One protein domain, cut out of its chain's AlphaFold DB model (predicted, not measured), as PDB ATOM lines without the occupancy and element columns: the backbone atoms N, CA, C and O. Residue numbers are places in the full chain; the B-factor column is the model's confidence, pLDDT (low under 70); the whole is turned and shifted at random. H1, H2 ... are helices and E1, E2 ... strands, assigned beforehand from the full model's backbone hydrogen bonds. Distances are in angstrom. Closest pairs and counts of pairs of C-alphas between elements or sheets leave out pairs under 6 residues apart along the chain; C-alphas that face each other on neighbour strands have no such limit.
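This is residues 958 to 1171 of the 1171 residues of the protein "Pectate_lyase_3 domain-containing protein" of Deltaproteobacteria bacterium (UniProt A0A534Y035). With little regular structure, the chain winds in stacked turns, a solenoid with parallel sheets E2 E4 E6 E9 E8 and E3 E5 E7 E10 as two sides. 214 residues are printed, under half of them in eleven named strands and two named helices, E1 to E9, H1, E10, E11, H2; the class is mostly strand. It is compact, radius of gyration of the C-alphas 16.8 A, spans 49 by 42 by 33 A.

Start at E1, residues 958 to 960, apart from E2, residues 973 to 978. Beside E2 find parallel E4, residues 994 to 996, with N 975 and O 995 within hydrogen-bond range, 2.8 A. H1, residues 1098 to 1101, only grazes this sheet. H2, residues 1159 to 1165, has every O i to N i+4 pair within range.

Find C-alpha 958 at (31.645, -14.571, 14.342); H2 ends with C-alpha 1165 at (41.715, -20.843, 10.180).

The printed part has no cut; residues 1110 to 1158 make a long link; residues 1078 to 1085 are under pLDDT 70.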
ATOM      1  N   ASP A 958      32.207 -13.348  13.749       94.56
ATOM      2  CA  ASP A 958      31.645 -14.571  14.342       94.56
ATOM      3  C   ASP A 958      31.613 -14.495  15.874       94.56
ATOM      4  O   ASP A 958      32.219 -13.624  16.506       94.56
ATOM      5  N   ASN A 959      30.933 -15.463  16.475       89.81
ATOM      6  CA  ASN A 959      30.838 -15.685  17.905       89.81
ATOM      7  C   ASN A 959      30.280 -14.463  18.655       89.81
ATOM      8  O   ASN A 959      30.798 -14.056  19.699       89.81
ATOM      9  N   ALA A 960      29.218 -13.878  18.094       89.00
ATOM     10  CA  ALA A 960      28.373 -12.932  18.808       89.00
ATOM     11  C   ALA A 960      27.558 -13.690  19.864       89.00
ATOM     12  O   ALA A 960      26.974 -14.741  19.572       89.00
ATOM     13  N   TRP A 961      27.538 -13.199  21.099       83.62
ATOM     14  CA  TRP A 961      26.760 -13.810  22.173       83.62
ATOM     15  C   TRP A 961      26.455 -12.831  23.292       83.62
ATOM     16  O   TRP A 961      27.111 -11.812  23.416       83.62
ATOM     17  N   THR A 962      25.526 -13.195  24.170       80.44
ATOM     18  CA  THR A 962      25.254 -12.468  25.409       80.44
ATOM     19  C   THR A 962      25.182 -13.426  26.594       80.44
ATOM     20  O   THR A 962      24.709 -14.557  26.483       80.44
ATOM     21  N   SER A 963      25.653 -12.985  27.757       77.81
ATOM     22  CA  SER A 963      25.573 -13.722  29.013       77.81
ATOM     23  C   SER A 963      24.190 -13.644  29.660       77.81
ATOM     24  O   SER A 963      23.951 -14.363  30.625       77.81
ATOM     25  N   ALA A 964      23.301 -12.771  29.172       74.50
ATOM     26  CA  ALA A 964      21.933 -12.666  29.681       74.50
ATOM     27  C   ALA A 964      21.053 -13.836  29.210       74.50
ATOM     28  O   ALA A 964      20.262 -14.360  29.990       74.50
ATOM     29  N   ASP A 965      21.241 -14.286  27.968       77.94
ATOM     30  CA  ASP A 965      20.664 -15.526  27.459       77.94
ATOM     31  C   ASP A 965      21.695 -16.251  26.601       77.94
ATOM     32  O   ASP A 965      21.934 -15.921  25.438       77.94
ATOM     33  N   SER A 966      22.300 -17.287  27.179       75.44
ATOM     34  CA  SER A 966      23.334 -18.045  26.494       75.44
ATOM     35  C   SER A 966      22.825 -18.765  25.252       75.44
ATOM     36  O   SER A 966      23.685 -19.184  24.489       75.44
ATOM     37  N   ARG A 967      21.499 -18.916  25.067       80.94
ATOM     38  CA  ARG A 967      20.836 -19.603  23.939       80.94
ATOM     39  C   ARG A 967      20.686 -18.734  22.691       80.94
ATOM     40  O   ARG A 967      20.471 -19.282  21.605       80.94
ATOM     41  N   LEU A 968      20.738 -17.410  22.857       81.75
ATOM     42  CA  LEU A 968      20.505 -16.426  21.803       81.75
ATOM     43  C   LEU A 968      21.626 -16.481  20.755       81.75
ATOM     44  O   LEU A 968      22.812 -16.415  21.095       81.75
ATOM     45  N   GLN A 969      21.246 -16.580  19.480       85.00
ATOM     46  CA  GLN A 969      22.098 -16.140  18.380       85.00
ATOM     47  C   GLN A 969      22.075 -14.613  18.377       85.00
ATOM     48  O   GLN A 969      21.176 -14.000  17.812       85.00
ATOM     49  N   GLU A 970      23.043 -14.012  19.059       85.75
ATOM     50  CA  GLU A 970      23.185 -12.559  19.072       85.75
ATOM     51  C   GLU A 970      23.637 -12.054  17.693       85.75
ATOM     52  O   GLU A 970      24.263 -12.780  16.902       85.75
ATOM     53  N   THR A 971      23.312 -10.795  17.404       88.94
ATOM     54  CA  THR A 971      23.552 -10.203  16.094       88.94
ATOM     55  C   THR A 971      25.046 -10.042  15.818       88.94
ATOM     56  O   THR A 971      25.783  -9.390  16.559       88.94
ATOM     57  N   THR A 972      25.502 -10.609  14.697       93.00
ATOM     58  CA  THR A 972      26.921 -10.574  14.307       93.00
ATOM     59  C   THR A 972      27.275  -9.268  13.606       93.00
ATOM     60  O   THR A 972      28.222  -8.583  13.997       93.00
ATOM     61  N   ILE A 973      26.490  -8.915  12.586       96.56
ATOM     62  CA  ILE A 973      26.530  -7.612  11.922       96.56
ATOM     63  C   ILE A 973      25.187  -6.934  12.176       96.56
ATOM     64  O   ILE A 973      24.184  -7.302  11.567       96.56
ATOM     65  N   ASP A 974      25.188  -5.971  13.095       93.81
ATOM     66  CA  ASP A 974      24.026  -5.178  13.482       93.81
ATOM     67  C   ASP A 974      23.992  -3.872  12.691       93.81
ATOM     68  O   ASP A 974      24.804  -2.962  12.868       93.81
ATOM     69  N   MET A 975      23.030  -3.806  11.787       93.75
ATOM     70  CA  MET A 975      22.812  -2.707  10.866       93.75
ATOM     71  C   MET A 975      21.844  -1.657  11.430       93.75
ATOM     72  O   MET A 975      21.491  -0.723  10.713       93.75
ATOM     73  N   GLY A 976      21.414  -1.767  12.691       83.88
ATOM     74  CA  GLY A 976      20.471  -0.815  13.272       83.88
ATOM     75  C   GLY A 976      20.329  -0.885  14.784       83.88
ATOM     76  O   GLY A 976      19.277  -1.288  15.250       83.88
ATOM     77  N   HIS A 977      21.332  -0.401  15.529       85.31
ATOM     78  CA  HIS A 977      21.326  -0.381  17.005       85.31
ATOM     79  C   HIS A 977      20.973   0.987  17.625       85.31
ATOM     80  O   HIS A 977      20.927   1.146  18.841       85.31
ATOM     81  N   ALA A 978      20.797   2.018  16.802       87.62
ATOM     82  CA  ALA A 978      20.218   3.311  17.170       87.62
ATOM     83  C   ALA A 978      19.774   3.992  15.883       87.62
ATOM     84  O   ALA A 978      20.562   4.017  14.938       87.62
ATOM     85  N   SER A 979      18.564   4.545  15.835       89.81
ATOM     86  CA  SER A 979      18.069   5.220  14.625       89.81
ATOM     87  C   SER A 979      18.922   6.441  14.246       89.81
ATOM     88  O   SER A 979      19.364   7.173  15.123       89.81
ATOM     89  N   PHE A 980      19.165   6.741  12.970       93.81
ATOM     90  CA  PHE A 980      18.740   6.022  11.767       93.81
ATOM     91  C   PHE A 980      19.955   5.733  10.875       93.81
ATOM     92  O   PHE A 980      20.413   6.647  10.203       93.81
ATOM     93  N   PRO A 981      20.509   4.506  10.857       95.69
ATOM     94  CA  PRO A 981      21.507   4.090   9.881       95.69
ATOM     95  C   PRO A 981      20.842   3.914   8.523       95.69
ATOM     96  O   PRO A 981      19.771   3.299   8.426       95.69
ATOM     97  N   TYR A 982      21.467   4.449   7.477       96.69
ATOM     98  CA  TYR A 982      20.924   4.353   6.130       96.69
ATOM     99  C   TYR A 982      21.983   4.318   5.046       96.69
ATOM    100  O   TYR A 982      23.091   4.793   5.245       96.69
ATOM    101  N   MET A 983      21.632   3.785   3.871       97.06
ATOM    102  CA  MET A 983      22.504   3.776   2.684       97.06
ATOM    103  C   MET A 983      23.884   3.141   2.931       97.06
ATOM    104  O   MET A 983      24.876   3.514   2.300       97.06
ATOM    105  N   GLU A 984      23.949   2.161   3.832       98.00
ATOM    106  CA  GLU A 984      25.171   1.416   4.130       98.00
ATOM    107  C   GLU A 984      25.291   0.178   3.240       98.00
ATOM    108  O   GLU A 984      24.293  -0.469   2.898       98.00
ATOM    109  N   LEU A 985      26.528  -0.173   2.889       98.69
ATOM    110  CA  LEU A 985      26.842  -1.384   2.137       98.69
ATOM    111  C   LEU A 985      27.570  -2.391   3.027       98.69
ATOM    112  O   LEU A 985      28.666  -2.139   3.524       98.69
ATOM    113  N   VAL A 986      26.977  -3.570   3.165       98.75
ATOM    114  CA  VAL A 986      27.586  -4.745   3.788       98.75
ATOM    115  C   VAL A 986      27.885  -5.727   2.666       98.75
ATOM    116  O   VAL A 986      26.962  -6.322   2.107       98.75
ATOM    117  N   GLU A 987      29.155  -5.857   2.283       98.56
ATOM    118  CA  GLU A 987      29.561  -6.602   1.087       98.56
ATOM    119  C   GLU A 987      30.568  -7.723   1.357       98.56
ATOM    120  O   GLU A 987      31.620  -7.496   1.936       98.56
ATOM    121  N   GLY A 988      30.353  -8.937   0.850       98.56
ATOM    122  CA  GLY A 988      31.440  -9.923   0.856       98.56
ATOM    123  C   GLY A 988      31.849 -10.411   2.247       98.56
ATOM    124  O   GLY A 988      32.920 -10.992   2.373       98.56
ATOM    125  N   ASN A 989      31.074 -10.164   3.302       98.81
ATOM    126  CA  ASN A 989      31.428 -10.596   4.653       98.81
ATOM    127  C   ASN A 989      31.041 -12.059   4.871       98.81
ATOM    128  O   ASN A 989      30.093 -12.561   4.264       98.81
ATOM    129  N   GLN A 990      31.761 -12.724   5.769       98.50
ATOM    130  CA  GLN A 990      31.323 -13.977   6.367       98.50
ATOM    131  C   GLN A 990      30.812 -13.690   7.776       98.50
ATOM    132  O   GLN A 990      31.586 -13.231   8.615       98.50
ATOM    133  N   ALA A 991      29.536 -13.973   8.020       97.44
ATOM    134  CA  ALA A 991      28.885 -13.787   9.313       97.44
ATOM    135  C   ALA A 991      27.908 -14.930   9.612       97.44
ATOM    136  O   ALA A 991      27.467 -15.626   8.699       97.44
ATOM    137  N   ALA A 992      27.537 -15.122  10.877       94.31
ATOM    138  CA  ALA A 992      26.448 -16.041  11.211       94.31
ATOM    139  C   ALA A 992      25.081 -15.434  10.879       94.31
ATOM    140  O   ALA A 992      24.277 -16.061  10.188       94.31
ATOM    141  N   GLN A 993      24.867 -14.194  11.324       94.50
ATOM    142  CA  GLN A 993      23.626 -13.447  11.156       94.50
ATOM    143  C   GLN A 993      23.915 -11.981  10.816       94.50
ATOM    144  O   GLN A 993      24.728 -11.326  11.475       94.50
ATOM    145  N   ILE A 994      23.219 -11.454   9.811       97.38
ATOM    146  CA  ILE A 994      23.204 -10.025   9.484       97.38
ATOM    147  C   ILE A 994      21.799  -9.503   9.776       97.38
ATOM    148  O   ILE A 994      20.826 -10.013   9.212       97.38
ATOM    149  N   ALA A 995      21.682  -8.526  10.671       93.56
ATOM    150  CA  ALA A 995      20.391  -8.119  11.208       93.56
ATOM    151  C   ALA A 995      20.250  -6.607  11.392       93.56
ATOM    152  O   ALA A 995      21.217  -5.861  11.294       93.56
ATOM    153  N   THR A 996      19.024  -6.167  11.656       91.12
ATOM    154  CA  THR A 996      18.715  -4.846  12.219       91.12
ATOM    155  C   THR A 996      17.662  -5.018  13.297       91.12
ATOM    156  O   THR A 996      16.773  -5.859  13.142       91.12
ATOM    157  N   GLU A 997      17.728  -4.178  14.324       84.75
ATOM    158  CA  GLU A 997      16.729  -4.118  15.387       84.75
ATOM    159  C   GLU A 997      15.883  -2.839  15.328       84.75
ATOM    160  O   GLU A 997      16.079  -1.980  14.459       84.75
ATOM    161  N   ALA A 998      14.850  -2.797  16.168       86.06
ATOM    162  CA  ALA A 998      13.928  -1.679  16.316       86.06
ATOM    163  C   ALA A 998      13.805  -1.191  17.767       86.06
ATOM    164  O   ALA A 998      13.067  -0.237  18.022       86.06
ATOM    165  N   VAL A 999      14.504  -1.815  18.714       81.75
ATOM    166  CA  VAL A 999      14.507  -1.479  20.142       81.75
ATOM    167  C   VAL A 999      14.972  -0.042  20.354       81.75
ATOM    168  O   VAL A 999      14.287   0.721  21.030       81.75
ATOM    169  N   TRP A1000      16.085   0.353  19.733       84.50
ATOM    170  CA  TRP A1000      16.663   1.703  19.852       84.50
ATOM    171  C   TRP A1000      16.395   2.598  18.636       84.50
ATOM    172  O   TRP A1000      16.960   3.690  18.487       84.50
ATOM    173  N   GLY A1001      15.496   2.135  17.775       88.69
ATOM    174  CA  GLY A1001      15.073   2.786  16.550       88.69
ATOM    175  C   GLY A1001      15.419   1.954  15.325       88.69
ATOM    176  O   GLY A1001      16.114   0.955  15.422       88.69
ATOM    177  N   ASN A1002      14.890   2.343  14.172       92.38
ATOM    178  CA  ASN A1002      15.017   1.545  12.956       92.38
ATOM    179  C   ASN A1002      16.217   1.938  12.077       92.38
ATOM    180  O   ASN A1002      16.909   2.927  12.323       92.38
ATOM    181  N   SER A1003      16.411   1.171  11.004       94.75
ATOM    182  CA  SER A1003      17.338   1.440   9.899       94.75
ATOM    183  C   SER A1003      16.622   1.326   8.547       94.75
ATOM    184  O   SER A1003      15.492   0.817   8.455       94.75
ATOM    185  N   GLY A1004      17.250   1.811   7.474       95.44
ATOM    186  CA  GLY A1004      16.688   1.622   6.141       95.44
ATOM    187  C   GLY A1004      17.609   1.928   4.971       95.44
ATOM    188  O   GLY A1004      18.696   2.446   5.145       95.44
ATOM    189  N   TRP A1005      17.192   1.586   3.751       96.44
ATOM    190  CA  TRP A1005      18.024   1.704   2.538       96.44
ATOM    191  C   TRP A1005      19.365   0.961   2.630       96.44
ATOM    192  O   TRP A1005      20.348   1.306   1.974       96.44
ATOM    193  N   MET A1006      19.413  -0.077   3.457       97.50
ATOM    194  CA  MET A1006      20.614  -0.870   3.656       97.50
ATOM    195  C   MET A1006      20.809  -1.864   2.521       97.50
ATOM    196  O   MET A1006      19.838  -2.420   2.006       97.50
ATOM    197  N   THR A1007      22.060  -2.138   2.161       98.50
ATOM    198  CA  THR A1007      22.387  -3.072   1.080       98.50
ATOM    199  C   THR A1007      23.314  -4.182   1.555       98.50
ATOM    200  O   THR A1007      24.459  -3.935   1.916       98.50
ATOM    201  N   LEU A1008      22.825  -5.423   1.505       98.69
ATOM    202  CA  LEU A1008      23.611  -6.638   1.698       98.69
ATOM    203  C   LEU A1008      23.961  -7.201   0.321       98.69
ATOM    204  O   LEU A1008      23.065  -7.643  -0.405       98.69
ATOM    205  N   PHE A1009      25.247  -7.217  -0.027       98.75
ATOM    206  CA  PHE A1009      25.720  -7.692  -1.322       98.75
ATOM    207  C   PHE A1009      26.773  -8.798  -1.209       98.75
ATOM    208  O   PHE A1009      27.789  -8.620  -0.551       98.75
ATOM    209  N   ARG A1010      26.586  -9.946  -1.872       98.44
ATOM    210  CA  ARG A1010      27.610 -11.016  -1.918       98.44
ATOM    211  C   ARG A1010      28.166 -11.444  -0.553       98.44
ATOM    212  O   ARG A1010      29.329 -11.799  -0.453       98.44
ATOM    213  N   ASN A1011      27.367 -11.433   0.508       98.88
ATOM    214  CA  ASN A1011      27.778 -11.969   1.807       98.88
ATOM    215  C   ASN A1011      27.525 -13.474   1.879       98.88
ATOM    216  O   ASN A1011      26.635 -14.001   1.206       98.88
ATOM    217  N   TYR A1012      28.270 -14.141   2.755       98.62
ATOM    218  CA  TYR A1012      27.921 -15.455   3.265       98.62
ATOM    219  C   TYR A1012      27.388 -15.316   4.691       98.62
ATOM    220  O   TYR A1012      28.148 -14.995   5.607       98.62
ATOM    221  N   ALA A1013      26.090 -15.557   4.870       98.19
ATOM    222  CA  ALA A1013      25.454 -15.596   6.184       98.19
ATOM    223  C   ALA A1013      25.064 -17.041   6.519       98.19
ATOM    224  O   ALA A1013      24.181 -17.599   5.870       98.19
ATOM    225  N   SER A1014      25.744 -17.677   7.475       94.81
ATOM    226  CA  SER A1014      25.679 -19.136   7.679       94.81
ATOM    227  C   SER A1014      24.445 -19.629   8.448       94.81
ATOM    228  O   SER A1014      24.178 -20.835   8.426       94.81
ATOM    229  N   SER A1015      23.714 -18.734   9.126       92.38
ATOM    230  CA  SER A1015      22.722 -19.045  10.169       92.38
ATOM    231  C   SER A1015      23.300 -19.787  11.382       92.38
ATOM    232  O   SER A1015      22.534 -20.369  12.142       92.38
ATOM    233  N   GLN A1016      24.618 -19.831  11.577       89.12
ATOM    234  CA  GLN A1016      25.218 -20.560  12.697       89.12
ATOM    235  C   GLN A1016      26.552 -19.944  13.113       89.12
ATOM    236  O   GLN A1016      27.459 -19.812  12.287       89.12
ATOM    237  N   GLN A1017      26.672 -19.610  14.396       88.88
ATOM    238  CA  GLN A1017      27.929 -19.176  15.006       88.88
ATOM    239  C   GLN A1017      28.873 -20.374  15.188       88.88
ATOM    240  O   GLN A1017      28.441 -21.521  15.284       88.88
ATOM    241  N   GLN A1018      30.172 -20.133  15.376       84.25
ATOM    242  CA  GLN A1018      31.116 -21.185  15.796       84.25
ATOM    243  C   GLN A1018      30.836 -21.785  17.187       84.25
ATOM    244  O   GLN A1018      31.501 -22.740  17.601       84.25
ATOM    245  N   ARG A1019      29.875 -21.242  17.942       77.00
ATOM    246  CA  ARG A1019      29.487 -21.795  19.243       77.00
ATOM    247  C   ARG A1019      28.820 -23.162  19.068       77.00
ATOM    248  O   ARG A1019      28.277 -23.497  18.022       77.00
ATOM    249  N   THR A1020      28.859 -23.987  20.113       66.94
ATOM    250  CA  THR A1020      28.236 -25.314  20.066       66.94
ATOM    251  C   THR A1020      26.722 -25.193  19.873       66.94
ATOM    252  O   THR A1020      26.084 -24.296  20.421       66.94
ATOM    253  N   ALA A1021      26.117 -26.157  19.170       67.12
ATOM    254  CA  ALA A1021      24.661 -26.223  19.004       67.12
ATOM    255  C   ALA A1021      23.894 -26.306  20.342       67.12
ATOM    256  O   ALA A1021      22.708 -26.006  20.387       67.12
ATOM    257  N   ALA A1022      24.564 -26.695  21.432       68.25
ATOM    258  CA  ALA A1022      23.998 -26.673  22.781       68.25
ATOM    259  C   ALA A1022      23.749 -25.247  23.307       68.25
ATOM    260  O   ALA A1022      22.891 -25.054  24.162       68.25
ATOM    261  N   ASN A1023      24.491 -24.264  22.792       73.56
ATOM    262  CA  ASN A1023      24.414 -22.869  23.208       73.56
ATOM    263  C   ASN A1023      23.635 -22.012  22.209       73.56
ATOM    264  O   ASN A1023      23.267 -20.903  22.534       73.56
ATOM    265  N   GLU A1024      23.388 -22.456  20.985       78.69
ATOM    266  CA  GLU A1024      22.702 -21.644  19.981       78.69
ATOM    267  C   GLU A1024      21.397 -22.331  19.591       78.69
ATOM    268  O   GLU A1024      21.379 -23.231  18.748       78.69
ATOM    269  N   THR A1025      20.304 -21.936  20.249       79.69
ATOM    270  CA  THR A1025      18.976 -22.539  20.044       79.69
ATOM    271  C   THR A1025      17.872 -21.515  19.778       79.69
ATOM    272  O   THR A1025      16.775 -21.914  19.409       79.69
ATOM    273  N   TYR A1026      18.141 -20.215  19.941       81.50
ATOM    274  CA  TYR A1026      17.134 -19.148  19.945       81.50
ATOM    275  C   TYR A1026      17.492 -18.044  18.927       81.50
ATOM    276  O   TYR A1026      18.646 -17.637  18.841       81.50
ATOM    277  N   GLN A1027      16.504 -17.573  18.151       81.31
ATOM    278  CA  GLN A1027      16.625 -16.543  17.087       81.31
ATOM    279  C   GLN A1027      17.558 -16.842  15.907       81.31
ATOM    280  O   GLN A1027      18.153 -15.948  15.313       81.31
ATOM    281  N   ILE A1028      17.646 -18.105  15.512       88.19
ATOM    282  CA  ILE A1028      18.592 -18.510  14.476       88.19
ATOM    283  C   ILE A1028      18.115 -18.075  13.077       88.19
ATOM    284  O   ILE A1028      17.093 -18.558  12.574       88.19
ATOM    285  N   ALA A1029      18.876 -17.197  12.427       92.19
ATOM    286  CA  ALA A1029      18.608 -16.671  11.092       92.19
ATOM    287  C   ALA A1029      19.905 -16.295  10.353       92.19
ATOM    288  O   ALA A1029      20.873 -15.874  10.978       92.19
ATOM    289  N   ALA A1030      19.919 -16.390   9.020       96.06
ATOM    290  CA  ALA A1030      20.991 -15.783   8.220       96.06
ATOM    291  C   ALA A1030      20.773 -14.266   8.107       96.06
ATOM    292  O   ALA A1030      21.699 -13.475   8.279       96.06
ATOM    293  N   VAL A1031      19.527 -13.872   7.832       97.19
ATOM    294  CA  VAL A1031      19.075 -12.484   7.745       97.19
ATOM    295  C   VAL A1031      17.890 -12.292   8.685       97.19
ATOM    296  O   VAL A1031      16.851 -12.935   8.512       97.19
ATOM    297  N   ALA A1032      18.033 -11.396   9.660       93.06
ATOM    298  CA  ALA A1032      16.982 -11.072  10.623       93.06
ATOM    299  C   ALA A1032      16.680  -9.573  10.598       93.06
ATOM    300  O   ALA A1032      17.469  -8.766  11.066       93.06
ATOM    301  N   PHE A1033      15.539  -9.179  10.049       93.88
ATOM    302  CA  PHE A1033      15.115  -7.780  10.078       93.88
ATOM    303  C   PHE A1033      13.913  -7.657  11.003       93.88
ATOM    304  O   PHE A1033      12.865  -8.254  10.742       93.88
ATOM    305  N   GLU A1034      14.074  -6.920  12.097       90.25
ATOM    306  CA  GLU A1034      12.964  -6.572  12.977       90.25
ATOM    307  C   GLU A1034      11.952  -5.655  12.282       90.25
ATOM    308  O   GLU A1034      12.148  -5.161  11.166       90.25
ATOM    309  N   VAL A1035      10.823  -5.460  12.958       89.06
ATOM    310  CA  VAL A1035       9.768  -4.534  12.571       89.06
ATOM    311  C   VAL A1035      10.339  -3.154  12.241       89.06
ATOM    312  O   VAL A1035      11.321  -2.696  12.808       89.06
ATOM    313  N   LYS A1036       9.677  -2.427  11.347       90.50
ATOM    314  CA  LYS A1036      10.058  -1.061  10.959       90.50
ATOM    315  C   LYS A1036      11.357  -0.914  10.162       90.50
ATOM    316  O   LYS A1036      11.671   0.224   9.814       90.50
ATOM    317  N   ALA A1037      12.060  -1.982   9.789       93.81
ATOM    318  CA  ALA A1037      13.123  -1.876   8.790       93.81
ATOM    319  C   ALA A1037      12.544  -1.374   7.448       93.81
ATOM    320  O   ALA A1037      11.420  -1.726   7.058       93.81
ATOM    321  N   ARG A1038      13.260  -0.480   6.756       93.19
ATOM    322  CA  ARG A1038      12.742   0.225   5.565       93.19
ATOM    323  C   ARG A1038      13.622   0.008   4.345       93.19
ATOM    324  O   ARG A1038      14.829   0.168   4.419       93.19
ATOM    325  N   PHE A1039      13.021  -0.288   3.195       94.81
ATOM    326  CA  PHE A1039      13.713  -0.303   1.898       94.81
ATOM    327  C   PHE A1039      15.016  -1.133   1.866       94.81
ATOM    328  O   PHE A1039      15.989  -0.754   1.219       94.81
ATOM    329  N   MET A1040      15.042  -2.280   2.548       96.94
ATOM    330  CA  MET A1040      16.227  -3.143   2.646       96.94
ATOM    331  C   MET A1040      16.518  -3.844   1.313       96.94
ATOM    332  O   MET A1040      15.590  -4.302   0.645       96.94
ATOM    333  N   ASN A1041      17.786  -3.975   0.929       98.00
ATOM    334  CA  ASN A1041      18.218  -4.700  -0.267       98.00
ATOM    335  C   ASN A1041      19.075  -5.904   0.135       98.00
ATOM    336  O   ASN A1041      20.102  -5.747   0.791       98.00
ATOM    337  N   VAL A1042      18.690  -7.101  -0.299       98.62
ATOM    338  CA  VAL A1042      19.471  -8.333  -0.125       98.62
ATOM    339  C   VAL A1042      19.738  -8.893  -1.511       98.62
ATOM    340  O   VAL A1042      18.831  -9.412  -2.161       98.62
ATOM    341  N   VAL A1043      20.964  -8.732  -2.007       98.50
ATOM    342  CA  VAL A1043      21.304  -9.006  -3.406       98.50
ATOM    343  C   VAL A1043      22.568  -9.851  -3.533       98.50
ATOM    344  O   VAL A1043      23.602  -9.539  -2.958       98.50
ATOM    345  N   GLY A1044      22.529 -10.922  -4.319       98.31
ATOM    346  CA  GLY A1044      23.734 -11.684  -4.649       98.31
ATOM    347  C   GLY A1044      24.377 -12.475  -3.500       98.31
ATOM    348  O   GLY A1044      25.554 -12.799  -3.604       98.31
ATOM    349  N   ASN A1045      23.674 -12.754  -2.401       98.81
ATOM    350  CA  ASN A1045      24.240 -13.413  -1.214       98.81
ATOM    351  C   ASN A1045      24.158 -14.949  -1.294       98.81
ATOM    352  O   ASN A1045      23.360 -15.498  -2.052       98.81
ATOM    353  N   VAL A1046      24.949 -15.636  -0.467       98.75
ATOM    354  CA  VAL A1046      24.814 -17.072  -0.169       98.75
ATOM    355  C   VAL A1046      24.340 -17.205   1.275       98.75
ATOM    356  O   VAL A1046      24.996 -16.703   2.187       98.75
ATOM    357  N   LEU A1047      23.194 -17.849   1.494       98.50
ATOM    358  CA  LEU A1047      22.514 -17.831   2.789       98.50
ATOM    359  C   LEU A1047      22.234 -19.236   3.339       98.50
ATOM    360  O   LEU A1047      21.761 -20.128   2.631       98.50
ATOM    361  N   GLY A1048      22.476 -19.402   4.636       95.50
ATOM    362  CA  GLY A1048      22.337 -20.653   5.371       95.50
ATOM    363  C   GLY A1048      23.519 -21.607   5.187       95.50
ATOM    364  O   GLY A1048      24.496 -21.306   4.507       95.50
ATOM    365  N   THR A1049      23.419 -22.794   5.783       92.25
ATOM    366  CA  THR A1049      24.410 -23.875   5.661       92.25
ATOM    367  C   THR A1049      23.684 -25.219   5.528       92.25
ATOM    368  O   THR A1049      22.641 -25.401   6.170       92.25
ATOM    369  N   PRO A1050      24.186 -26.177   4.720       88.94
ATOM    370  CA  PRO A1050      23.588 -27.505   4.606       88.94
ATOM    371  C   PRO A1050      23.418 -28.209   5.958       88.94
ATOM    372  O   PRO A1050      24.269 -28.106   6.837       88.94
ATOM    373  N   GLY A1051      22.337 -28.979   6.108       84.88
ATOM    374  CA  GLY A1051      22.139 -29.862   7.266       84.88
ATOM    375  C   GLY A1051      21.617 -29.190   8.541       84.88
ATOM    376  O   GLY A1051      21.395 -29.884   9.530       84.88
ATOM    377  N   LEU A1052      21.356 -27.876   8.533       84.25
ATOM    378  CA  LEU A1052      20.827 -27.161   9.703       84.25
ATOM    379  C   LEU A1052      19.309 -27.269   9.900       84.25
ATOM    380  O   LEU A1052      18.824 -26.881  10.960       84.25
ATOM    381  N   GLY A1053      18.563 -27.790   8.921       85.62
ATOM    382  CA  GLY A1053      17.097 -27.849   8.988       85.62
ATOM    383  C   GLY A1053      16.451 -26.460   8.965       85.62
ATOM    384  O   GLY A1053      15.533 -26.198   9.737       85.62
ATOM    385  N   LEU A1054      16.976 -25.559   8.129       90.00
ATOM    386  CA  LEU A1054      16.481 -24.188   8.000       90.00
ATOM    387  C   LEU A1054      15.117 -24.152   7.297       90.00
ATOM    388  O   LEU A1054      14.892 -24.860   6.316       90.00
ATOM    389  N   LEU A1055      14.241 -23.260   7.749       92.44
ATOM    390  CA  LEU A1055      13.108 -22.771   6.968       92.44
ATOM    391  C   LEU A1055      13.550 -21.598   6.096       92.44
ATOM    392  O   LEU A1055      14.419 -20.818   6.485       92.44
ATOM    393  N   TYR A1056      12.932 -21.442   4.927       92.94
ATOM    394  CA  TYR A1056      13.274 -20.336   4.035       92.94
ATOM    395  C   TYR A1056      12.906 -18.979   4.655       92.94
ATOM    396  O   TYR A1056      13.734 -18.074   4.706       92.94
ATOM    397  N   GLU A1057      11.689 -18.834   5.178       92.31
ATOM    398  CA  GLU A1057      11.214 -17.557   5.708       92.31
ATOM    399  C   GLU A1057      10.195 -17.726   6.836       92.31
ATOM    400  O   GLU A1057       9.350 -18.618   6.780       92.31
ATOM    401  N   VAL A1058      10.246 -16.812   7.810       88.25
ATOM    402  CA  VAL A1058       9.172 -16.544   8.776       88.25
ATOM    403  C   VAL A1058       8.889 -15.039   8.815       88.25
ATOM    404  O   VAL A1058       9.803 -14.235   9.007       88.25
ATOM    405  N   ASN A1059       7.619 -14.666   8.633       84.62
ATOM    406  CA  ASN A1059       7.140 -13.275   8.619       84.62
ATOM    407  C   ASN A1059       5.758 -13.082   9.290       84.62
ATOM    408  O   ASN A1059       5.167 -12.008   9.213       84.62
ATOM    409  N   SER A1060       5.205 -14.142   9.885       77.38
ATOM    410  CA  SER A1060       3.887 -14.174  10.521       77.38
ATOM    411  C   SER A1060       3.809 -15.333  11.523       77.38
ATOM    412  O   SER A1060       4.593 -16.279  11.454       77.38
ATOM    413  N   SER A1061       2.885 -15.246  12.484       63.97
ATOM    414  CA  SER A1061       2.656 -16.285  13.504       63.97
ATOM    415  C   SER A1061       1.780 -17.433  12.961       63.97
ATOM    416  O   SER A1061       0.817 -17.124  12.253       63.97
ATOM    417  N   PRO A1062       2.007 -18.725  13.308       58.69
ATOM    418  CA  PRO A1062       3.011 -19.286  14.235       58.69
ATOM    419  C   PRO A1062       4.178 -20.001  13.499       58.69
ATOM    420  O   PRO A1062       4.001 -20.363  12.334       58.69
ATOM    421  N   PRO A1063       5.338 -20.296  14.146       52.78
ATOM    422  CA  PRO A1063       5.470 -20.673  15.559       52.78
ATOM    423  C   PRO A1063       6.693 -20.084  16.298       52.78
ATOM    424  O   PRO A1063       7.416 -19.232  15.797       52.78
ATOM    425  N   GLY A1064       6.849 -20.523  17.548       57.91
ATOM    426  CA  GLY A1064       7.765 -19.994  18.552       57.91
ATOM    427  C   GLY A1064       9.268 -19.985  18.212       57.91
ATOM    428  O   GLY A1064       9.707 -20.384  17.134       57.91
ATOM    429  N   PRO A1065      10.079 -19.515  19.166       58.91
ATOM    430  CA  PRO A1065      11.404 -18.943  18.927       58.91
ATOM    431  C   PRO A1065      12.512 -19.870  18.387       58.91
ATOM    432  O   PRO A1065      13.538 -19.362  17.919       58.91
ATOM    433  N   ASP A1066      12.306 -21.190  18.417       65.19
ATOM    434  CA  ASP A1066      13.331 -22.223  18.182       65.19
ATOM    435  C   ASP A1066      13.540 -22.590  16.695       65.19
ATOM    436  O   ASP A1066      14.279 -23.519  16.365       65.19
ATOM    437  N   GLN A1067      12.880 -21.895  15.761       79.44
ATOM    438  CA  GLN A1067      13.019 -22.193  14.334       79.44
ATOM    439  C   GLN A1067      14.274 -21.577  13.722       79.44
ATOM    440  O   GLN A1067      14.493 -20.371  13.781       79.44
ATOM    441  N   LYS A1068      15.073 -22.394  13.041       88.44
ATOM    442  CA  LYS A1068      16.229 -21.911  12.284       88.44
ATOM    443  C   LYS A1068      15.774 -21.459  10.903       88.44
ATOM    444  O   LYS A1068      15.031 -22.180  10.242       88.44
ATOM    445  N   THR A1069      16.193 -20.278  10.463       92.19
ATOM    446  CA  THR A1069      15.664 -19.646   9.243       92.19
ATOM    447  C   THR A1069      16.764 -19.107   8.330       92.19
ATOM    448  O   THR A1069      17.896 -18.867   8.759       92.19
ATOM    449  N   VAL A1070      16.435 -18.910   7.053       95.50
ATOM    450  CA  VAL A1070      17.206 -18.030   6.167       95.50
ATOM    451  C   VAL A1070      16.774 -16.587   6.415       95.50
ATOM    452  O   VAL A1070      17.608 -15.774   6.808       95.50
ATOM    453  N   TYR A1071      15.478 -16.291   6.274       94.88
ATOM    454  CA  TYR A1071      14.903 -14.973   6.541       94.88
ATOM    455  C   TYR A1071      13.962 -14.989   7.749       94.88
ATOM    456  O   TYR A1071      13.002 -15.760   7.789       94.88
ATOM    457  N   ARG A1072      14.174 -14.066   8.688       92.12
ATOM    458  CA  ARG A1072      13.223 -13.758   9.761       92.12
ATOM    459  C   ARG A1072      12.864 -12.279   9.709       92.12
ATOM    460  O   ARG A1072      13.734 -11.432   9.883       92.12
ATOM    461  N   LEU A1073      11.604 -11.962   9.421       92.75
ATOM    462  CA  LEU A1073      11.201 -10.610   9.028       92.75
ATOM    463  C   LEU A1073      10.071 -10.062   9.890       92.75
ATOM    464  O   LEU A1073       9.093 -10.759  10.127       92.75
ATOM    465  N   GLY A1074      10.171  -8.792  10.276       90.00
ATOM    466  CA  GLY A1074       9.078  -8.027  10.872       90.00
ATOM    467  C   GLY A1074       8.732  -8.400  12.312       90.00
ATOM    468  O   GLY A1074       7.645  -8.061  12.776       90.00
ATOM    469  N   HIS A1075       9.619  -9.109  13.008       86.88
ATOM    470  CA  HIS A1075       9.438  -9.506  14.405       86.88
ATOM    471  C   HIS A1075       9.739  -8.355  15.385       86.88
ATOM    472  O   HIS A1075      10.301  -7.341  14.980       86.88
ATOM    473  N   GLY A1076       9.384  -8.498  16.667       81.38
ATOM    474  CA  GLY A1076       9.769  -7.530  17.703       81.38
ATOM    475  C   GLY A1076       8.798  -6.360  17.890       81.38
ATOM    476  O   GLY A1076       9.201  -5.300  18.362       81.38
ATOM    477  N   VAL A1077       7.509  -6.519  17.556       78.06
ATOM    478  CA  VAL A1077       6.506  -5.429  17.634       78.06
ATOM    479  C   VAL A1077       6.428  -4.797  19.032       78.06
ATOM    480  O   VAL A1077       6.208  -3.591  19.140       78.06
ATOM    481  N   ASN A1078       6.652  -5.585  20.088       68.50
ATOM    482  CA  ASN A1078       6.591  -5.131  21.482       68.50
ATOM    483  C   ASN A1078       7.954  -5.120  22.202       68.50
ATOM    484  O   ASN A1078       7.984  -5.035  23.429       68.50
ATOM    485  N   ALA A1079       9.079  -5.187  21.484       63.62
ATOM    486  CA  ALA A1079      10.412  -5.327  22.092       63.62
ATOM    487  C   ALA A1079      10.874  -4.114  22.945       63.62
ATOM    488  O   ALA A1079      11.876  -4.185  23.654       63.62
ATOM    489  N   GLY A1080      10.112  -3.010  22.972       52.28
ATOM    490  CA  GLY A1080      10.435  -1.761  23.685       52.28
ATOM    491  C   GLY A1080      10.511  -1.826  25.223       52.28
ATOM    492  O   GLY A1080      10.667  -0.788  25.859       52.28
ATOM    493  N   GLY A1081      10.392  -3.012  25.832       48.84
ATOM    494  CA  GLY A1081      10.521  -3.247  27.278       48.84
ATOM    495  C   GLY A1081      11.869  -3.825  27.733       48.84
ATOM    496  O   GLY A1081      11.992  -4.185  28.902       48.84
ATOM    497  N   GLY A1082      12.861  -3.944  26.841       48.31
ATOM    498  CA  GLY A1082      14.179  -4.507  27.166       48.31
ATOM    499  C   GLY A1082      14.270  -6.033  27.058       48.31
ATOM    500  O   GLY A1082      15.128  -6.635  27.698       48.31
ATOM    501  N   GLY A1083      13.393  -6.658  26.268       52.88
ATOM    502  CA  GLY A1083      13.476  -8.076  25.921       52.88
ATOM    503  C   GLY A1083      13.140  -8.307  24.451       52.88
ATOM    504  O   GLY A1083      12.299  -7.604  23.889       52.88
ATOM    505  N   ASP A1084      13.774  -9.310  23.844       60.38
ATOM    506  CA  ASP A1084      13.588  -9.639  22.431       60.38
ATOM    507  C   ASP A1084      12.277 -10.426  22.239       60.38
ATOM    508  O   ASP A1084      12.248 -11.664  22.277       60.38
ATOM    509  N   ASP A1085      11.160  -9.710  22.072       69.44
ATOM    510  CA  ASP A1085       9.852 -10.321  21.802       69.44
ATOM    511  C   ASP A1085       9.744 -10.797  20.348       69.44
ATOM    512  O   ASP A1085       9.110 -10.186  19.488       69.44
ATOM    513  N   ILE A1086      10.345 -11.952  20.082       73.38
ATOM    514  CA  ILE A1086      10.306 -12.578  18.760       73.38
ATOM    515  C   ILE A1086       9.005 -13.331  18.469       73.38
ATOM    516  O   ILE A1086       8.860 -13.937  17.407       73.38
ATOM    517  N   SER A1087       8.070 -13.339  19.422       73.19
ATOM    518  CA  SER A1087       6.768 -13.985  19.260       73.19
ATOM    519  C   SER A1087       5.760 -13.094  18.535       73.19
ATOM    520  O   SER A1087       4.738 -13.586  18.048       73.19
ATOM    521  N   THR A1088       6.056 -11.796  18.420       80.56
ATOM    522  CA  THR A1088       5.187 -10.810  17.781       80.56
ATOM    523  C   THR A1088       5.759 -10.333  16.458       80.56
ATOM    524  O   THR A1088       6.952 -10.075  16.337       80.56
ATOM    525  N   TYR A1089       4.882 -10.227  15.457       86.81
ATOM    526  CA  TYR A1089       5.216  -9.867  14.082       86.81
ATOM    527  C   TYR A1089       4.280  -8.770  13.588       86.81
ATOM    528  O   TYR A1089       3.101  -8.738  13.953       86.81
ATOM    529  N   GLU A1090       4.790  -7.876  12.747       88.38
ATOM    530  CA  GLU A1090       3.938  -6.950  12.011       88.38
ATOM    531  C   GLU A1090       3.053  -7.690  11.006       88.38
ATOM    532  O   GLU A1090       3.346  -8.806  10.578       88.38
ATOM    533  N   SER A1091       1.949  -7.058  10.609       86.50
ATOM    534  CA  SER A1091       1.101  -7.611   9.555       86.50
ATOM    535  C   SER A1091       1.888  -7.667   8.239       86.50
ATOM    536  O   SER A1091       2.265  -6.605   7.737       86.50
ATOM    537  N   PRO A1092       2.091  -8.850   7.627       85.12
ATOM    538  CA  PRO A1092       2.938  -8.987   6.440       85.12
ATOM    539  C   PRO A1092       2.332  -8.334   5.190       85.12
ATOM    540  O   PRO A1092       3.026  -8.156   4.197       85.12
ATOM    541  N   ILE A1093       1.046  -7.972   5.225       86.00
ATOM    542  CA  ILE A1093       0.330  -7.322   4.116       86.00
ATOM    543  C   ILE A1093       0.240  -5.797   4.263       86.00
ATOM    544  O   ILE A1093      -0.289  -5.126   3.377       86.00
ATOM    545  N   ALA A1094       0.701  -5.228   5.382       87.62
ATOM    546  CA  ALA A1094       0.680  -3.782   5.565       87.62
ATOM    547  C   ALA A1094       1.690  -3.119   4.611       87.62
ATOM    548  O   ALA A1094       2.833  -3.560   4.572       87.62
ATOM    549  N   PRO A1095       1.358  -2.025   3.898       85.12
ATOM    550  CA  PRO A1095       2.282  -1.410   2.936       85.12
ATOM    551  C   PRO A1095       3.655  -1.032   3.515       85.12
ATOM    552  O   PRO A1095       4.652  -1.042   2.803       85.12
ATOM    553  N   ALA A1096       3.717  -0.719   4.813       85.62
ATOM    554  CA  ALA A1096       4.947  -0.391   5.533       85.62
ATOM    555  C   ALA A1096       5.628  -1.605   6.200       85.62
ATOM    556  O   ALA A1096       6.556  -1.415   6.986       85.62
ATOM    557  N   ALA A1097       5.169  -2.830   5.933       89.94
ATOM    558  CA  ALA A1097       5.760  -4.038   6.488       89.94
ATOM    559  C   ALA A1097       7.162  -4.270   5.919       89.94
ATOM    560  O   ALA A1097       7.382  -4.148   4.714       89.94
ATOM    561  N   THR A1098       8.095  -4.673   6.772       93.12
ATOM    562  CA  THR A1098       9.479  -5.027   6.430       93.12
ATOM    563  C   THR A1098       9.532  -6.022   5.279       93.12
ATOM    564  O   THR A1098      10.302  -5.832   4.343       93.12
ATOM    565  N   ALA A1099       8.668  -7.043   5.303       91.56
ATOM    566  CA  ALA A1099       8.596  -8.049   4.246       91.56
ATOM    567  C   ALA A1099       8.225  -7.455   2.873       91.56
ATOM    568  O   ALA A1099       8.819  -7.842   1.870       91.56
ATOM    569  N   LEU A1100       7.303  -6.486   2.820       91.06
ATOM    570  CA  LEU A1100       6.897  -5.814   1.574       91.06
ATOM    571  C   LEU A1100       7.880  -4.731   1.122       91.06
ATOM    572  O   LEU A1100       7.924  -4.376  -0.051       91.06
ATOM    573  N   GLN A1101       8.676  -4.208   2.050       92.69
ATOM    574  CA  GLN A1101       9.704  -3.208   1.782       92.69
ATOM    575  C   GLN A1101      11.066  -3.833   1.438       92.69
ATOM    576  O   GLN A1101      11.999  -3.106   1.087       92.69
ATOM    577  N   LEU A1102      11.200  -5.158   1.516       95.50
ATOM    578  CA  LEU A1102      12.424  -5.902   1.241       95.50
ATOM    579  C   LEU A1102      12.574  -6.214  -0.253       95.50
ATOM    580  O   LEU A1102      11.714  -6.842  -0.862       95.50
ATOM    581  N   TYR A1103      13.714  -5.840  -0.824       96.62
ATOM    582  CA  TYR A1103      14.103  -6.182  -2.188       96.62
ATOM    583  C   TYR A1103      15.089  -7.354  -2.185       96.62
ATOM    584  O   TYR A1103      16.115  -7.292  -1.502       96.62
ATOM    585  N   ARG A1104      14.794  -8.421  -2.940       96.56
ATOM    586  CA  ARG A1104      15.617  -9.643  -3.001       96.56
ATOM    587  C   ARG A1104      15.966 -10.007  -4.427       96.56
ATOM    588  O   ARG A1104      15.070 -10.265  -5.217       96.56
ATOM    589  N   HIS A1105      17.251 -10.121  -4.742       96.81
ATOM    590  CA  HIS A1105      17.655 -10.389  -6.120       96.81
ATOM    591  C   HIS A1105      18.977 -11.167  -6.212       96.81
ATOM    592  O   HIS A1105      20.004 -10.731  -5.707       96.81
ATOM    593  N   GLY A1106      18.980 -12.334  -6.852       97.69
ATOM    594  CA  GLY A1106      20.195 -13.115  -7.105       97.69
ATOM    595  C   GLY A1106      20.787 -13.822  -5.885       97.69
ATOM    596  O   GLY A1106      21.980 -14.108  -5.884       97.69
ATOM    597  N   ASN A1107      20.000 -14.086  -4.838       98.56
ATOM    598  CA  ASN A1107      20.504 -14.768  -3.640       98.56
ATOM    599  C   ASN A1107      20.389 -16.283  -3.791       98.56
ATOM    600  O   ASN A1107      19.318 -16.778  -4.124       98.56
ATOM    601  N   TYR A1108      21.461 -17.010  -3.501       98.50
ATOM    602  CA  TYR A1108      21.416 -18.457  -3.325       98.50
ATOM    603  C   TYR A1108      21.148 -18.789  -1.858       98.50
ATOM    604  O   TYR A1108      21.763 -18.203  -0.966       98.50
ATOM    605  N   ASP A1109      20.296 -19.774  -1.603       97.31
ATOM    606  CA  ASP A1109      20.070 -20.284  -0.257       97.31
ATOM    607  C   ASP A1109      20.100 -21.817  -0.213       97.31
ATOM    608  O   ASP A1109      19.750 -22.510  -1.173       97.31
ATOM    609  N   TYR A1110      20.529 -22.365   0.923       95.50
ATOM    610  CA  TYR A1110      20.645 -23.814   1.106       95.50
ATOM    611  C   TYR A1110      19.321 -24.522   1.439       95.50
ATOM    612  O   TYR A1110      19.330 -25.742   1.597       95.50
ATOM    613  N   VAL A1111      18.198 -23.801   1.543       95.12
ATOM    614  CA  VAL A1111      16.867 -24.402   1.744       95.12
ATOM    615  C   VAL A1111      16.249 -24.776   0.405       95.12
ATOM    616  O   VAL A1111      15.810 -25.908   0.223       95.12
ATOM    617  N   THR A1112      16.234 -23.840  -0.542       94.62
ATOM    618  CA  THR A1112      15.718 -24.060  -1.896       94.62
ATOM    619  C   THR A1112      16.745 -24.752  -2.788       94.62
ATOM    620  O   THR A1112      16.368 -25.432  -3.741       94.62
ATOM    621  N   GLY A1113      18.041 -24.583  -2.500       95.44
ATOM    622  CA  GLY A1113      19.128 -25.067  -3.351       95.44
ATOM    623  C   GLY A1113      19.208 -24.339  -4.697       95.44
ATOM    624  O   GLY A1113      19.823 -24.845  -5.636       95.44
ATOM    625  N   THR A1114      18.578 -23.167  -4.815       96.62
ATOM    626  CA  THR A1114      18.471 -22.395  -6.059       96.62
ATOM    627  C   THR A1114      18.760 -20.915  -5.826       96.62
ATOM    628  O   THR A1114      18.857 -20.459  -4.689       96.62
ATOM    629  N   VAL A1115      18.939 -20.163  -6.916       97.94
ATOM    630  CA  VAL A1115      19.074 -18.703  -6.864       97.94
ATOM    631  C   VAL A1115      17.696 -18.060  -6.999       97.94
ATOM    632  O   VAL A1115      17.007 -18.280  -7.994       97.94
ATOM    633  N   VAL A1116      17.321 -17.238  -6.022       96.56
ATOM    634  CA  VAL A1116      16.074 -16.470  -6.005       96.56
ATOM    635  C   VAL A1116      16.300 -15.103  -6.647       96.56
ATOM    636  O   VAL A1116      17.107 -14.303  -6.168       96.56
ATOM    637  N   TRP A1117      15.555 -14.826  -7.715       95.25
ATOM    638  CA  TRP A1117      15.576 -13.562  -8.450       95.25
ATOM    639  C   TRP A1117      14.289 -12.774  -8.229       95.25
ATOM    640  O   TRP A1117      13.206 -13.355  -8.163       95.25
ATOM    641  N   ASP A1118      14.414 -11.450  -8.146       93.56
ATOM    642  CA  ASP A1118      13.251 -10.566  -8.178       93.56
ATOM    643  C   ASP A1118      12.535 -10.707  -9.535       93.56
ATOM    644  O   ASP A1118      13.178 -10.506 -10.567       93.56
ATOM    645  N   PRO A1119      11.228 -11.018  -9.572       87.19
ATOM    646  CA  PRO A1119      10.520 -11.265 -10.826       87.19
ATOM    647  C   PRO A1119      10.338 -10.007 -11.690       87.19
ATOM    648  O   PRO A1119       9.997 -10.122 -12.865       87.19
ATOM    649  N   THR A1120      10.537  -8.810 -11.129       83.81
ATOM    650  CA  THR A1120      10.398  -7.528 -11.835       83.81
ATOM    651  C   THR A1120      11.715  -7.023 -12.427       83.81
ATOM    652  O   THR A1120      11.694  -6.137 -13.283       83.81
ATOM    653  N   ASN A1121      12.858  -7.594 -12.027       83.69
ATOM    654  CA  ASN A1121      14.177  -7.223 -12.542       83.69
ATOM    655  C   ASN A1121      14.764  -8.351 -13.401       83.69
ATOM    656  O   ASN A1121      15.162  -9.392 -12.891       83.69
ATOM    657  N   LEU A1122      14.868  -8.117 -14.711       85.94
ATOM    658  CA  LEU A1122      15.376  -9.104 -15.673       85.94
ATOM    659  C   LEU A1122      16.914  -9.193 -15.722       85.94
ATOM    660  O   LEU A1122      17.455 -10.055 -16.415       85.94
ATOM    661  N   ASN A1123      17.641  -8.303 -15.039       86.19
ATOM    662  CA  ASN A1123      19.099  -8.300 -15.068       86.19
ATOM    663  C   ASN A1123      19.701  -9.256 -14.033       86.19
ATOM    664  O   ASN A1123      19.986  -8.864 -12.911       86.19
ATOM    665  N   HIS A1124      20.015 -10.480 -14.451       92.00
ATOM    666  CA  HIS A1124      20.651 -11.479 -13.585       92.00
ATOM    667  C   HIS A1124      22.194 -11.413 -13.562       92.00
ATOM    668  O   HIS A1124      22.857 -12.343 -13.100       92.00
ATOM    669  N   THR A1125      22.796 -10.331 -14.069       90.38
ATOM    670  CA  THR A1125      24.257 -10.160 -14.083       90.38
ATOM    671  C   THR A1125      24.710  -9.399 -12.843       90.38
ATOM    672  O   THR A1125      24.605  -8.175 -12.768       90.38
ATOM    673  N   LEU A1126      25.249 -10.124 -11.863       92.44
ATOM    674  CA  LEU A1126      25.776  -9.534 -10.634       92.44
ATOM    675  C   LEU A1126      27.209  -9.009 -10.858       92.44
ATOM    676  O   LEU A1126      28.083  -9.810 -11.204       92.44
ATOM    677  N   PRO A1127      27.511  -7.721 -10.596       92.81
ATOM    678  CA  PRO A1127      28.884  -7.217 -10.629       92.81
ATOM    679  C   PRO A1127      29.746  -7.904  -9.559       92.81
ATOM    680  O   PRO A1127      29.223  -8.534  -8.636       92.81
ATOM    681  N   ALA A1128      31.071  -7.809  -9.673       92.06
ATOM    682  CA  ALA A1128      31.981  -8.390  -8.681       92.06
ATOM    683  C   ALA A1128      31.898  -7.675  -7.318       92.06
ATOM    684  O   ALA A1128      31.984  -8.328  -6.283       92.06
ATOM    685  N   SER A1129      31.678  -6.358  -7.332       96.06
ATOM    686  CA  SER A1129      31.544  -5.487  -6.161       96.06
ATOM    687  C   SER A1129      30.666  -4.277  -6.501       96.06
ATOM    688  O   SER A1129      30.519  -3.938  -7.679       96.06
ATOM    689  N   LEU A1130      30.072  -3.641  -5.487       92.44
ATOM    690  CA  LEU A1130      29.329  -2.382  -5.610       92.44
ATOM    691  C   LEU A1130      30.168  -1.137  -5.276       92.44
ATOM    692  O   LEU A1130      29.705  -0.029  -5.548       92.44
ATOM    693  N   TYR A1131      31.378  -1.298  -4.726       93.56
ATOM    694  CA  TYR A1131      32.283  -0.181  -4.400       93.56
ATOM    695  C   TYR A1131      33.689  -0.315  -5.011       93.56
ATOM    696  O   TYR A1131      34.418   0.672  -5.092       93.56
ATOM    697  N   LEU A1132      34.076  -1.508  -5.477       87.88
ATOM    698  CA  LEU A1132      35.359  -1.758  -6.136       87.88
ATOM    699  C   LEU A1132      35.190  -2.016  -7.629       87.88
ATOM    700  O   LEU A1132      34.317  -2.767  -8.061       87.88
ATOM    701  N   SER A1133      36.111  -1.472  -8.419       82.81
ATOM    702  CA  SER A1133      36.224  -1.749  -9.854       82.81
ATOM    703  C   SER A1133      37.154  -2.926 -10.177       82.81
ATOM    704  O   SER A1133      37.134  -3.431 -11.297       82.81
ATOM    705  N   SER A1134      37.965  -3.380  -9.216       86.19
ATOM    706  CA  SER A1134      38.956  -4.443  -9.403       86.19
ATOM    707  C   SER A1134      39.201  -5.249  -8.128       86.19
ATOM    708  O   SER A1134      38.910  -4.799  -7.022       86.19
ATOM    709  N   LYS A1135      39.802  -6.432  -8.293       92.50
ATOM    710  CA  LYS A1135      40.155  -7.343  -7.199       92.50
ATOM    711  C   LYS A1135      41.060  -6.658  -6.161       92.50
ATOM    712  O   LYS A1135      42.116  -6.158  -6.550       92.50
ATOM    713  N   PRO A1136      40.725  -6.693  -4.856       92.06
ATOM    714  CA  PRO A1136      41.614  -6.177  -3.819       92.06
ATOM    715  C   PRO A1136      42.918  -6.967  -3.717       92.06
ATOM    716  O   PRO A1136      42.916  -8.198  -3.768       92.06
ATOM    717  N   ALA A1137      44.025  -6.268  -3.464       89.44
ATOM    718  CA  ALA A1137      45.346  -6.884  -3.324       89.44
ATOM    719  C   ALA A1137      45.400  -7.954  -2.215       89.44
ATOM    720  O   ALA A1137      46.046  -8.986  -2.388       89.44
ATOM    721  N   PHE A1138      44.663  -7.768  -1.111       94.06
ATOM    722  CA  PHE A1138      44.636  -8.714   0.013       94.06
ATOM    723  C   PHE A1138      43.977 -10.064  -0.316       94.06
ATOM    724  O   PHE A1138      44.104 -11.011   0.457       94.06
ATOM    725  N   PHE A1139      43.304 -10.197  -1.467       94.88
ATOM    726  CA  PHE A1139      42.871 -11.507  -1.952       94.88
ATOM    727  C   PHE A1139      44.035 -12.361  -2.465       94.88
ATOM    728  O   PHE A1139      43.906 -13.584  -2.485       94.88
ATOM    729  N   GLY A1140      45.167 -11.766  -2.859       93.25
ATOM    730  CA  GLY A1140      46.316 -12.502  -3.390       93.25
ATOM    731  C   GLY A1140      45.903 -13.462  -4.512       93.25
ATOM    732  O   GLY A1140      45.262 -13.060  -5.487       93.25
ATOM    733  N   ALA A1141      46.217 -14.750  -4.356       91.44
ATOM    734  CA  ALA A1141      45.824 -15.800  -5.298       91.44
ATOM    735  C   ALA A1141      44.364 -16.281  -5.143       91.44
ATOM    736  O   ALA A1141      43.844 -16.920  -6.057       91.44
ATOM    737  N   ASN A1142      43.675 -15.961  -4.039       93.44
ATOM    738  CA  ASN A1142      42.303 -16.423  -3.796       93.44
ATOM    739  C   ASN A1142      41.326 -15.844  -4.837       93.44
ATOM    740  O   ASN A1142      41.478 -14.678  -5.217       93.44
ATOM    741  N   PRO A1143      40.321 -16.606  -5.303       95.19
ATOM    742  CA  PRO A1143      39.299 -16.094  -6.217       95.19
ATOM    743  C   PRO A1143      38.554 -14.873  -5.659       95.19
ATOM    744  O   PRO A1143      38.280 -14.793  -4.462       95.19
ATOM    745  N   TRP A1144      38.217 -13.929  -6.541       96.94
ATOM    746  CA  TRP A1144      37.384 -12.765  -6.231       96.94
ATOM    747  C   TRP A1144      36.361 -12.549  -7.359       96.94
ATOM    748  O   TRP A1144      36.768 -12.564  -8.524       96.94
ATOM    749  N   PRO A1145      35.071 -12.329  -7.045       97.00
ATOM    750  CA  PRO A1145      34.475 -12.339  -5.703       97.00
ATOM    751  C   PRO A1145      34.490 -13.743  -5.076       97.00
ATOM    752  O   PRO A1145      34.404 -14.743  -5.782       97.00
ATOM    753  N   TRP A1146      34.613 -13.832  -3.746       98.25
ATOM    754  CA  TRP A1146      34.637 -15.135  -3.066       98.25
ATOM    755  C   TRP A1146      33.244 -15.711  -2.801       98.25
ATOM    756  O   TRP A1146      33.118 -16.913  -2.600       98.25
ATOM    757  N   VAL A1147      32.205 -14.876  -2.821       98.56
ATOM    758  CA  VAL A1147      30.807 -15.313  -2.794       98.56
ATOM    759  C   VAL A1147      30.249 -15.183  -4.199       98.56
ATOM    760  O   VAL A1147      30.165 -14.080  -4.748       98.56
ATOM    761  N   ASP A1148      29.864 -16.314  -4.776       97.81
ATOM    762  CA  ASP A1148      29.328 -16.409  -6.126       97.81
ATOM    763  C   ASP A1148      28.038 -17.245  -6.148       97.81
ATOM    764  O   ASP A1148      28.074 -18.454  -6.375       97.81
ATOM    765  N   PRO A1149      26.867 -16.632  -5.899       97.81
ATOM    766  CA  PRO A1149      25.609 -17.374  -5.793       97.81
ATOM    767  C   PRO A1149      25.188 -18.042  -7.111       97.81
ATOM    768  O   PRO A1149      24.489 -19.055  -7.080       97.81
ATOM    769  N   VAL A1150      25.609 -17.498  -8.259       96.69
ATOM    770  CA  VAL A1150      25.217 -17.974  -9.597       96.69
ATOM    771  C   VAL A1150      26.182 -19.012 -10.165       96.69
ATOM    772  O   VAL A1150      25.773 -19.844 -10.974       96.69
ATOM    773  N   GLY A1151      27.446 -18.990  -9.737       95.12
ATOM    774  CA  GLY A1151      28.458 -19.960 -10.144       95.12
ATOM    775  C   GLY A1151      28.195 -21.358  -9.593       95.12
ATOM    776  O   GLY A1151      27.403 -21.557  -8.673       95.12
ATOM    777  N   THR A1152      28.877 -22.371 -10.128       94.12
ATOM    778  CA  THR A1152      28.793 -23.747  -9.604       94.12
ATOM    779  C   THR A1152      29.300 -23.823  -8.163       94.12
ATOM    780  O   THR A1152      28.661 -24.445  -7.314       94.12
ATOM    781  N   THR A1153      30.396 -23.120  -7.881       96.69
ATOM    782  CA  THR A1153      30.983 -22.967  -6.547       96.69
ATOM    783  C   THR A1153      30.431 -21.710  -5.892       96.69
ATOM    784  O   THR A1153      30.657 -20.612  -6.386       96.69
ATOM    785  N   LYS A1154      29.716 -21.878  -4.775       97.31
ATOM    786  CA  LYS A1154      29.039 -20.769  -4.085       97.31
ATOM    787  C   LYS A1154      29.985 -19.911  -3.255       97.31
ATOM    788  O   LYS A1154      29.812 -18.699  -3.179       97.31
ATOM    789  N   LEU A1155      30.961 -20.559  -2.627       98.12
ATOM    790  CA  LEU A1155      31.898 -19.950  -1.694       98.12
ATOM    791  C   LEU A1155      33.319 -20.386  -2.050       98.12
ATOM    792  O   LEU A1155      33.595 -21.578  -2.184       98.12
ATOM    793  N   TYR A1156      34.208 -19.412  -2.175       98.06
ATOM    794  CA  TYR A1156      35.653 -19.580  -2.238       98.06
ATOM    795  C   TYR A1156      36.276 -19.174  -0.893       98.06
ATOM    796  O   TYR A1156      35.598 -19.091   0.129       98.06
ATOM    797  N   THR A1157      37.581 -18.935  -0.859       97.12
ATOM    798  CA  THR A1157      38.286 -18.574   0.372       97.12
ATOM    799  C   THR A1157      38.233 -17.068   0.621       97.12
ATOM    800  O   THR A1157      38.817 -16.291  -0.134       97.12
ATOM    801  N   LEU A1158      37.593 -16.657   1.719       98.31
ATOM    802  CA  LEU A1158      37.724 -15.303   2.256       98.31
ATOM    803  C   LEU A1158      39.095 -15.148   2.953       98.31
ATOM    804  O   LEU A1158      39.368 -15.899   3.892       98.31
ATOM    805  N   PRO A1159      39.947 -14.171   2.583       97.75
ATOM    806  CA  PRO A1159      41.274 -14.000   3.185       97.75
ATOM    807  C   PRO A1159      41.266 -13.809   4.707       97.75
ATOM    808  O   PRO A1159      42.081 -14.417   5.397       97.75
ATOM    809  N   ALA A1160      40.331 -13.021   5.248       97.69
ATOM    810  CA  ALA A1160      40.181 -12.852   6.696       97.69
ATOM    811  C   ALA A1160      39.875 -14.183   7.405       97.69
ATOM    812  O   ALA A1160      40.482 -14.503   8.426       97.69
ATOM    813  N   LYS A1161      38.999 -15.012   6.821       96.44
ATOM    814  CA  LYS A1161      38.697 -16.347   7.349       96.44
ATOM    815  C   LYS A1161      39.885 -17.303   7.219       96.44
ATOM    816  O   LYS A1161      40.139 -18.073   8.135       96.44
ATOM    817  N   ALA A1162      40.649 -17.227   6.131       96.50
ATOM    818  CA  ALA A1162      41.858 -18.034   5.961       96.50
ATOM    819  C   ALA A1162      42.922 -17.713   7.020       96.50
ATOM    820  O   ALA A1162      43.538 -18.627   7.568       96.50
ATOM    821  N   ARG A1163      43.108 -16.425   7.351       95.81
ATOM    822  CA  ARG A1163      43.985 -16.006   8.457       95.81
ATOM    823  C   ARG A1163      43.523 -16.604   9.782       95.81
ATOM    824  O   ARG A1163      44.327 -17.233  10.466       95.81
ATOM    825  N   TRP A1164      42.228 -16.502  10.082       95.38
ATOM    826  CA  TRP A1164      41.629 -17.141  11.257       95.38
ATOM    827  C   TRP A1164      41.900 -18.653  11.309       95.38
ATOM    828  O   TRP A1164      42.449 -19.145  12.292       95.38
ATOM    829  N   ASP A1165      41.588 -19.380  10.235       95.00
ATOM    830  CA  ASP A1165      41.715 -20.843  10.180       95.00
ATOM    831  C   ASP A1165      43.164 -21.330  10.277       95.00
ATOM    832  O   ASP A1165      43.418 -22.438  10.743       95.00
ATOM    833  N   SER A1166      44.128 -20.499   9.873       95.19
ATOM    834  CA  SER A1166      45.556 -20.808  10.000       95.19
ATOM    835  C   SER A1166      46.105 -20.663  11.426       95.19
ATOM    836  O   SER A1166      47.254 -21.028  11.670       95.19
ATOM    837  N   GLY A1167      45.328 -20.088  12.353       91.56
ATOM    838  CA  GLY A1167      45.799 -19.700  13.685       91.56
ATOM    839  C   GLY A1167      46.672 -18.437  13.703       91.56
ATOM    840  O   GLY A1167      47.196 -18.083  14.756       91.56
ATOM    841  N   ASN A1168      46.812 -17.744  12.565       90.75
ATOM    842  CA  ASN A1168      47.565 -16.495  12.418       90.75
ATOM    843  C   ASN A1168      46.618 -15.368  11.964       90.75
ATOM    844  O   ASN A1168      46.560 -15.043  10.777       90.75
ATOM    845  N   PRO A1169      45.830 -14.784  12.884       87.75
ATOM    846  CA  PRO A1169      44.804 -13.798  12.535       87.75
ATOM    847  C   PRO A1169      45.387 -12.468  12.021       87.75
ATOM    848  O   PRO A1169      44.721 -11.760  11.255       87.75
ATOM    849  N   ASN A1170      46.632 -12.156  12.390       87.81
ATOM    850  CA  ASN A1170      47.353 -10.969  11.936       87.81
ATOM    851  C   ASN A1170      48.084 -11.231  10.601       87.81
ATOM    852  O   ASN A1170      48.685 -12.299  10.455       87.81
ATOM    853  N   PRO A1171      48.024 -10.293   9.639       75.31
ATOM    854  CA  PRO A1171      48.653 -10.405   8.323       75.31
ATOM    855  C   PRO A1171      50.156 -10.109   8.289       75.31
ATOM    856  O   PRO A1171      50.664  -9.382   9.180       75.31
TER     857      PRO A1171